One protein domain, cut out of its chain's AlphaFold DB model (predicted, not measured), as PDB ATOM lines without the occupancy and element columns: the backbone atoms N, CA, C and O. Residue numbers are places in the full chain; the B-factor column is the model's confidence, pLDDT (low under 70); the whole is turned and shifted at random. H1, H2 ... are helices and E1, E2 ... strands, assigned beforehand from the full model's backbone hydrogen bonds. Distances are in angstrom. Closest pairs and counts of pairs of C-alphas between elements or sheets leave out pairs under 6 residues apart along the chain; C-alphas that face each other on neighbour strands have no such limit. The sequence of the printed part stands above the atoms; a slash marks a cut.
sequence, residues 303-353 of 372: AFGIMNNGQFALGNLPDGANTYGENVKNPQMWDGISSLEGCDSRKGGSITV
ATOM      1  N   ALA A 303     332.063 378.584 200.081       78.06
ATOM      2  CA  ALA A 303     333.451 378.807 199.731       78.06
ATOM      3  C   ALA A 303     334.113 377.494 199.317       78.06
ATOM      4  O   ALA A 303     333.996 376.463 199.987       78.06
ATOM      5  N   PHE A 304     334.834 377.568 198.206       82.62
ATOM      6  CA  PHE A 304     335.710 376.514 197.718       82.62
ATOM      7  C   PHE A 304     337.149 376.969 197.928       82.62
ATOM      8  O   PHE A 304     337.490 378.124 197.657       82.62
ATOM      9  N   GLY A 305     338.001 376.078 198.415       79.31
ATOM     10  CA  GLY A 305     339.373 376.443 198.721       79.31
ATOM     11  C   GLY A 305     340.345 375.285 198.646       79.31
ATOM     12  O   GLY A 305     339.975 374.111 198.673       79.31
ATOM     13  N   ILE A 306     341.613 375.668 198.554       80.62
ATOM     14  CA  ILE A 306     342.754 374.765 198.624       80.62
ATOM     15  C   ILE A 306     343.295 374.852 200.046       80.62
ATOM     16  O   ILE A 306     343.660 375.932 200.520       80.62
ATOM     17  N   MET A 307     343.348 373.717 200.727       79.06
ATOM     18  CA  MET A 307     344.009 373.604 202.021       79.06
ATOM     19  C   MET A 307     345.518 373.448 201.828       79.06
ATOM     20  O   MET A 307     345.980 372.938 200.810       79.06
ATOM     21  N   ASN A 308     346.317 373.852 202.813       76.19
ATOM     22  CA  ASN A 308     347.779 373.790 202.727       76.19
ATOM     23  C   ASN A 308     348.330 372.363 202.630       76.19
ATOM     24  O   ASN A 308     349.465 372.182 202.202       76.19
ATOM     25  N   ASN A 309     347.534 371.351 202.980       79.31
ATOM     26  CA  ASN A 309     347.860 369.950 202.728       79.31
ATOM     27  C   ASN A 309     347.551 369.501 201.282       79.31
ATOM     28  O   ASN A 309     347.571 368.306 200.996       79.31
ATOM     29  N   GLY A 310     347.253 370.442 200.381       73.88
ATOM     30  CA  GLY A 310     347.033 370.219 198.951       73.88
ATOM     31  C   GLY A 310     345.627 369.751 198.581       73.88
ATOM     32  O   GLY A 310     345.320 369.643 197.397       73.88
ATOM     33  N   GLN A 311     344.762 369.483 199.560       84.69
ATOM     34  CA  GLN A 311     343.420 368.989 199.282       84.69
ATOM     35  C   GLN A 311     342.453 370.128 198.960       84.69
ATOM     36  O   GLN A 311     342.554 371.234 199.501       84.69
ATOM     37  N   PHE A 312     341.475 369.836 198.107       85.88
ATOM     38  CA  PHE A 312     340.365 370.742 197.843       85.88
ATOM     39  C   PHE A 312     339.209 370.447 198.783       85.88
ATOM     40  O   PHE A 312     338.901 369.285 199.059       85.88
ATOM     41  N   ALA A 313     338.557 371.508 199.245       85.06
ATOM     42  CA  ALA A 313     337.347 371.400 200.034       85.06
ATOM     43  C   ALA A 313     336.290 372.405 199.573       85.06
ATOM     44  O   ALA A 313     336.603 373.476 199.043       85.06
ATOM     45  N   LEU A 314     335.032 372.024 199.777       85.62
ATOM     46  CA  LEU A 314     333.855 372.868 199.630       85.62
ATOM     47  C   LEU A 314     333.165 372.974 200.991       85.62
ATOM     48  O   LEU A 314     332.925 371.965 201.643       85.62
ATOM     49  N   GLY A 315     332.826 374.180 201.435       84.31
ATOM     50  CA  GLY A 315     332.183 374.387 202.732       84.31
ATOM     51  C   GLY A 315     331.665 375.809 202.890       84.31
ATOM     52  O   GLY A 315     331.563 376.542 201.910       84.31
ATOM     53  N   ASN A 316     331.347 376.214 204.120       83.19
ATOM     54  CA  ASN A 316     330.852 377.563 204.411       83.19
ATOM     55  C   ASN A 316     331.875 378.362 205.219       83.19
ATOM     56  O   ASN A 316     332.348 377.887 206.253       83.19
ATOM     57  N   LEU A 317     332.174 379.585 204.785       82.94
ATOM     58  CA  LEU A 317     333.136 380.463 205.443       82.94
ATOM     59  C   LEU A 317     332.409 381.551 206.264       82.94
ATOM     60  O   LEU A 317     331.598 382.287 205.712       82.94
ATOM     61  N   PRO A 318     332.631 381.676 207.582       81.69
ATOM     62  CA  PRO A 318     331.987 382.717 208.382       81.69
ATOM     63  C   PRO A 318     332.463 384.124 207.988       81.69
ATOM     64  O   PRO A 318     333.585 384.299 207.512       81.69
ATOM     65  N   ASP A 319     331.614 385.129 208.215       76.94
ATOM     66  CA  ASP A 319     331.951 386.532 207.948       76.94
ATOM     67  C   ASP A 319     333.193 386.963 208.744       76.94
ATOM     68  O   ASP A 319     333.310 386.685 209.938       76.94
ATOM     69  N   GLY A 320     334.130 387.642 208.076       72.44
ATOM     70  CA  GLY A 320     335.391 388.088 208.682       72.44
ATOM     71  C   GLY A 320     336.468 387.004 208.823       72.44
ATOM     72  O   GLY A 320     337.472 387.232 209.496       72.44
ATOM     73  N   ALA A 321     336.285 385.832 208.209       74.56
ATOM     74  CA  ALA A 321     337.325 384.810 208.134       74.56
ATOM     75  C   ALA A 321     338.513 385.261 207.271       74.56
ATOM     76  O   ALA A 321     338.336 385.773 206.166       74.56
ATOM     77  N   ASN A 322     339.725 384.992 207.756       69.50
ATOM     78  CA  ASN A 322     340.972 385.348 207.070       69.50
ATOM     79  C   ASN A 322     341.668 384.134 206.437       69.50
ATOM     80  O   ASN A 322     342.507 384.301 205.554       69.50
ATOM     81  N   THR A 323     341.320 382.918 206.875       73.38
ATOM     82  CA  THR A 323     341.994 381.683 206.464       73.38
ATOM     83  C   THR A 323     340.970 380.579 206.229       73.38
ATOM     84  O   THR A 323     340.235 380.202 207.141       73.38
ATOM     85  N   TYR A 324     340.938 380.005 205.026       77.00
ATOM     86  CA  TYR A 324     339.925 379.005 204.682       77.00
ATOM     87  C   TYR A 324     340.013 377.746 205.550       77.00
ATOM     88  O   TYR A 324     339.022 377.362 206.159       77.00
ATOM     89  N   GLY A 325     341.193 377.132 205.667       75.50
ATOM     90  CA  GLY A 325     341.353 375.857 206.380       75.50
ATOM     91  C   GLY A 325     341.058 375.913 207.888       75.50
ATOM     92  O   GLY A 325     340.655 374.909 208.465       75.50
ATOM     93  N   GLU A 326     341.208 377.073 208.537       78.56
ATOM     94  CA  GLU A 326     340.898 377.261 209.964       78.56
ATOM     95  C   GLU A 326     339.424 377.591 210.187       78.56
ATOM     96  O   GLU A 326     338.867 377.282 211.241       78.56
ATOM     97  N   ASN A 327     338.801 378.281 209.230       81.38
ATOM     98  CA  ASN A 327     337.497 378.901 209.432       81.38
ATOM     99  C   ASN A 327     336.362 378.197 208.679       81.38
ATOM    100  O   ASN A 327     335.198 378.463 208.979       81.38
ATOM    101  N   VAL A 328     336.662 377.304 207.731       81.69
ATOM    102  CA  VAL A 328     335.646 376.570 206.969       81.69
ATOM    103  C   VAL A 328     334.819 375.663 207.883       81.69
ATOM    104  O   VAL A 328     335.337 374.842 208.639       81.69
ATOM    105  N   LYS A 329     333.493 375.800 207.807       78.81
ATOM    106  CA  LYS A 329     332.535 374.938 208.504       78.81
ATOM    107  C   LYS A 329     332.058 373.826 207.581       78.81
ATOM    108  O   LYS A 329     331.659 374.099 206.448       78.81
ATOM    109  N   ASN A 330     332.039 372.605 208.118       77.69
ATOM    110  CA  ASN A 330     331.609 371.379 207.441       77.69
ATOM    111  C   ASN A 330     332.276 371.186 206.064       77.69
ATOM    112  O   ASN A 330     331.561 371.091 205.065       77.69
ATOM    113  N   PRO A 331     333.622 371.170 205.982       80.94
ATOM    114  CA  PRO A 331     334.306 370.996 204.709       80.94
ATOM    115  C   PRO A 331     334.020 369.607 204.131       80.94
ATOM    116  O   PRO A 331     334.347 368.581 204.731       80.94
ATOM    117  N   GLN A 332     333.435 369.577 202.942       86.19
ATOM    118  CA  GLN A 332     333.393 368.402 202.093       86.19
ATOM    119  C   GLN A 332     334.713 368.319 201.334       86.19
ATOM    120  O   GLN A 332     335.046 369.200 200.546       86.19
ATOM    121  N   MET A 333     335.463 367.256 201.594       84.44
ATOM    122  CA  MET A 333     336.766 366.997 200.990       84.44
ATOM    123  C   MET A 333     336.630 366.382 199.602       84.44
ATOM    124  O   MET A 333     335.767 365.529 199.396       84.44
ATOM    125  N   TRP A 334     337.501 366.773 198.670       85.56
ATOM    126  CA  TRP A 334     337.592 366.095 197.383       85.56
ATOM    127  C   TRP A 334     338.426 364.829 197.542       85.56
ATOM    128  O   TRP A 334     339.565 364.878 198.005       85.56
ATOM    129  N   ASP A 335     337.860 363.696 197.150       80.44
ATOM    130  CA  ASP A 335     338.485 362.376 197.222       80.44
ATOM    131  C   ASP A 335     339.533 362.139 196.121       80.44
ATOM    132  O   ASP A 335     340.365 361.241 196.243       80.44
ATOM    133  N   GLY A 336     339.549 362.975 195.077       78.12
ATOM    134  CA  GLY A 336     340.498 362.881 193.965       78.12
ATOM    135  C   GLY A 336     341.951 363.249 194.300       78.12
ATOM    136  O   GLY A 336     342.837 362.960 193.496       78.12
ATOM    137  N   ILE A 337     342.221 363.865 195.462       79.94
ATOM    138  CA  ILE A 337     343.576 364.219 195.919       79.94
ATOM    139  C   ILE A 337     343.788 363.769 197.371       79.94
ATOM    140  O   ILE A 337     343.089 364.189 198.296       79.94
ATOM    141  N   SER A 338     344.821 362.948 197.576       81.00
ATOM    142  CA  SER A 338     345.300 362.574 198.911       81.00
ATOM    143  C   SER A 338     346.041 363.737 199.578       81.00
ATOM    144  O   SER A 338     346.710 364.520 198.906       81.00
ATOM    145  N   SER A 339     345.944 363.843 200.905       79.75
ATOM    146  CA  SER A 339     346.669 364.857 201.677       79.75
ATOM    147  C   SER A 339     348.183 364.688 201.563       79.75
ATOM    148  O   SER A 339     348.688 363.571 201.680       79.75
ATOM    149  N   LEU A 340     348.905 365.800 201.429       80.88
ATOM    150  CA  LEU A 340     350.362 365.827 201.534       80.88
ATOM    151  C   LEU A 340     350.797 365.579 202.982       80.88
ATOM    152  O   LEU A 340     350.381 366.283 203.907       80.88
ATOM    153  N   GLU A 341     351.639 364.565 203.168       76.06
ATOM    154  CA  GLU A 341     352.167 364.176 204.472       76.06
ATOM    155  C   GLU A 341     353.078 365.278 205.044       76.06
ATOM    156  O   GLU A 341     353.933 365.821 204.347       76.06
ATOM    157  N   GLY A 342     352.878 365.638 206.316       75.25
ATOM    158  CA  GLY A 342     353.658 366.681 206.999       75.25
ATOM    159  C   GLY A 342     353.168 368.123 206.795       75.25
ATOM    160  O   GLY A 342     353.780 369.047 207.331       75.25
ATOM    161  N   CYS A 343     352.064 368.339 206.074       72.31
ATOM    162  CA  CYS A 343     351.473 369.663 205.875       72.31
ATOM    163  C   CYS A 343     350.253 369.901 206.783       72.31
ATOM    164  O   CYS A 343     349.361 369.061 206.886       72.31
ATOM    165  N   ASP A 344     350.189 371.079 207.413       70.06
ATOM    166  CA  ASP A 344     349.047 371.503 208.235       70.06
ATOM    167  C   ASP A 344     347.859 371.903 207.344       70.06
ATOM    168  O   ASP A 344     348.004 372.747 206.464       70.06
ATOM    169  N   SER A 345     346.676 371.329 207.576       65.62
ATOM    170  CA  SER A 345     345.447 371.630 206.830       65.62
ATOM    171  C   SER A 345     344.788 372.957 207.228       65.62
ATOM    172  O   SER A 345     343.833 373.381 206.583       65.62
ATOM    173  N   ARG A 346     345.267 373.616 208.290       64.06
ATOM    174  CA  ARG A 346     344.651 374.827 208.858       64.06
ATOM    175  C   ARG A 346     344.823 376.051 207.965       64.06
ATOM    176  O   ARG A 346     343.909 376.847 207.796       64.06
ATOM    177  N   LYS A 347     345.967 376.219 207.320       64.62
ATOM    178  CA  LYS A 347     346.178 377.374 206.439       64.62
ATOM    179  C   LYS A 347     345.713 377.041 205.021       64.62
ATOM    180  O   LYS A 347     345.806 375.897 204.605       64.62
ATOM    181  N   GLY A 348     345.127 377.993 204.302       63.41
ATOM    182  CA  GLY A 348     344.607 377.733 202.958       63.41
ATOM    183  C   GLY A 348     343.957 378.957 202.328       63.41
ATOM    184  O   GLY A 348     343.417 379.811 203.037       63.41
ATOM    185  N   GLY A 349     344.031 379.036 201.000       65.56
ATOM    186  CA  GLY A 349     343.400 380.087 200.205       65.56
ATOM    187  C   GLY A 349     342.013 379.660 199.732       65.56
ATOM    188  O   GLY A 349     341.807 378.502 199.364       65.56
ATOM    189  N   SER A 350     341.066 380.594 199.715       68.88
ATOM    190  CA  SER A 350     339.707 380.351 199.227       68.88
ATOM    191  C   SER A 350     339.266 381.333 198.170       68.88
ATOM    192  O   SER A 350     339.701 382.482 198.136       68.88
ATOM    193  N   ILE A 351     338.303 380.877 197.383       65.94
ATOM    194  CA  ILE A 351     337.448 381.717 196.567       65.94
ATOM    195  C   ILE A 351     336.053 381.644 197.189       65.94
ATOM    196  O   ILE A 351     335.452 380.570 197.287       65.94
ATOM    197  N   THR A 352     335.543 382.790 197.641       64.94
ATOM    198  CA  THR A 352     334.153 382.903 198.088       64.94
ATOM    199  C   THR A 352     333.240 382.748 196.878       64.94
ATOM    200  O   THR A 352     333.359 383.487 195.899       64.94
ATOM    201  N   VAL A 353     332.326 381.783 196.933       64.44
ATOM    202  CA  VAL A 353     331.359 381.509 195.871       64.44
ATOM    203  C   VAL A 353     330.177 382.457 196.058       64.44
ATOM    204  O   VAL A 353     329.203 382.144 196.733       64.44
TER     205      VAL A 353
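Overview. This is residues 303 to 353 of the 372 residues of an uncharacterized protein of viral metagenome (UniProt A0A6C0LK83). One strongly twisted, curled sheet of four short strands makes the body, with the small helix H1 packed on one face and no named element on the other. A long loop from E3 to E4 leads from one edge of the sheet to the other, round the turn of the hairpin E1 and E2. The printed part has 51 residues, with four named strands and one named helix in the order E1, E2, H1, E3, E4; the sheet's order is E3, E2, E1, E4, antiparallel throughout. The class is mostly strand, though under half of the residues are in named elements. The whole is compact, with a radius of gyration of the C-alphas of 10.0 A, yet elongated, spanning 30 by 18 by 16 A.

Arrangement. The inner strands E1, residues 303 to 307, and E2, residues 312 to 316, form a hairpin, antiparallel at 140 degrees, with N 303 and O 315 at 2.8 A and N 305 and O 313 at 3.0 A, within hydrogen-bond range. Edge strand E3, residues 329 to 333, is antiparallel to E2 at 154 degrees; N 329 and O 316 are 2.8 A apart. Edge strand E4, residues 348 to 352, is antiparallel to E1 at 165 degrees; N 351 and O 304 are 2.9 A apart. From edge to edge the strands' lines turn by 77 degrees. H1, residues 324 to 327, is on the sheet at a height over the sheet of 7.0 A. It lies over none of the strands, but only just: of its 4 C-alphas, 2 fall on E2 and 2 on E1. The closest C-alphas of H1 and E4 are those of Gly 325 and Gly 348, 5.1 A apart; those of H1 and E1 are Gly 325 and Met 307, 5.6 A apart. H1 and E2 are near each other. H1 is too short for an O i to N i+4 pair; its one O i to N i+3 pair is within range. E3 and E4 are apart.

Along the chain. E1 begins at C-alpha 303 (333.451, 378.807, 199.731) and is 12.0 A long. E2 is 13.4 A, E3 11.7 A and H1 5.3 A long. E4, 12.6 A long, runs from C-alpha 348 (344.607, 377.733, 202.958) to C-alpha 352 (334.153, 382.903, 198.088).

Size, cuts and confidence. The C-alphas farthest apart are those of Asp 319 and Glu 341, 30.3 A. The printed part has no cut. The link from E3 to E4, residues 334 to 347, is long. The mean pLDDT of the printed part is 76.8; residue 322 and residues 345 to 353 are under 70.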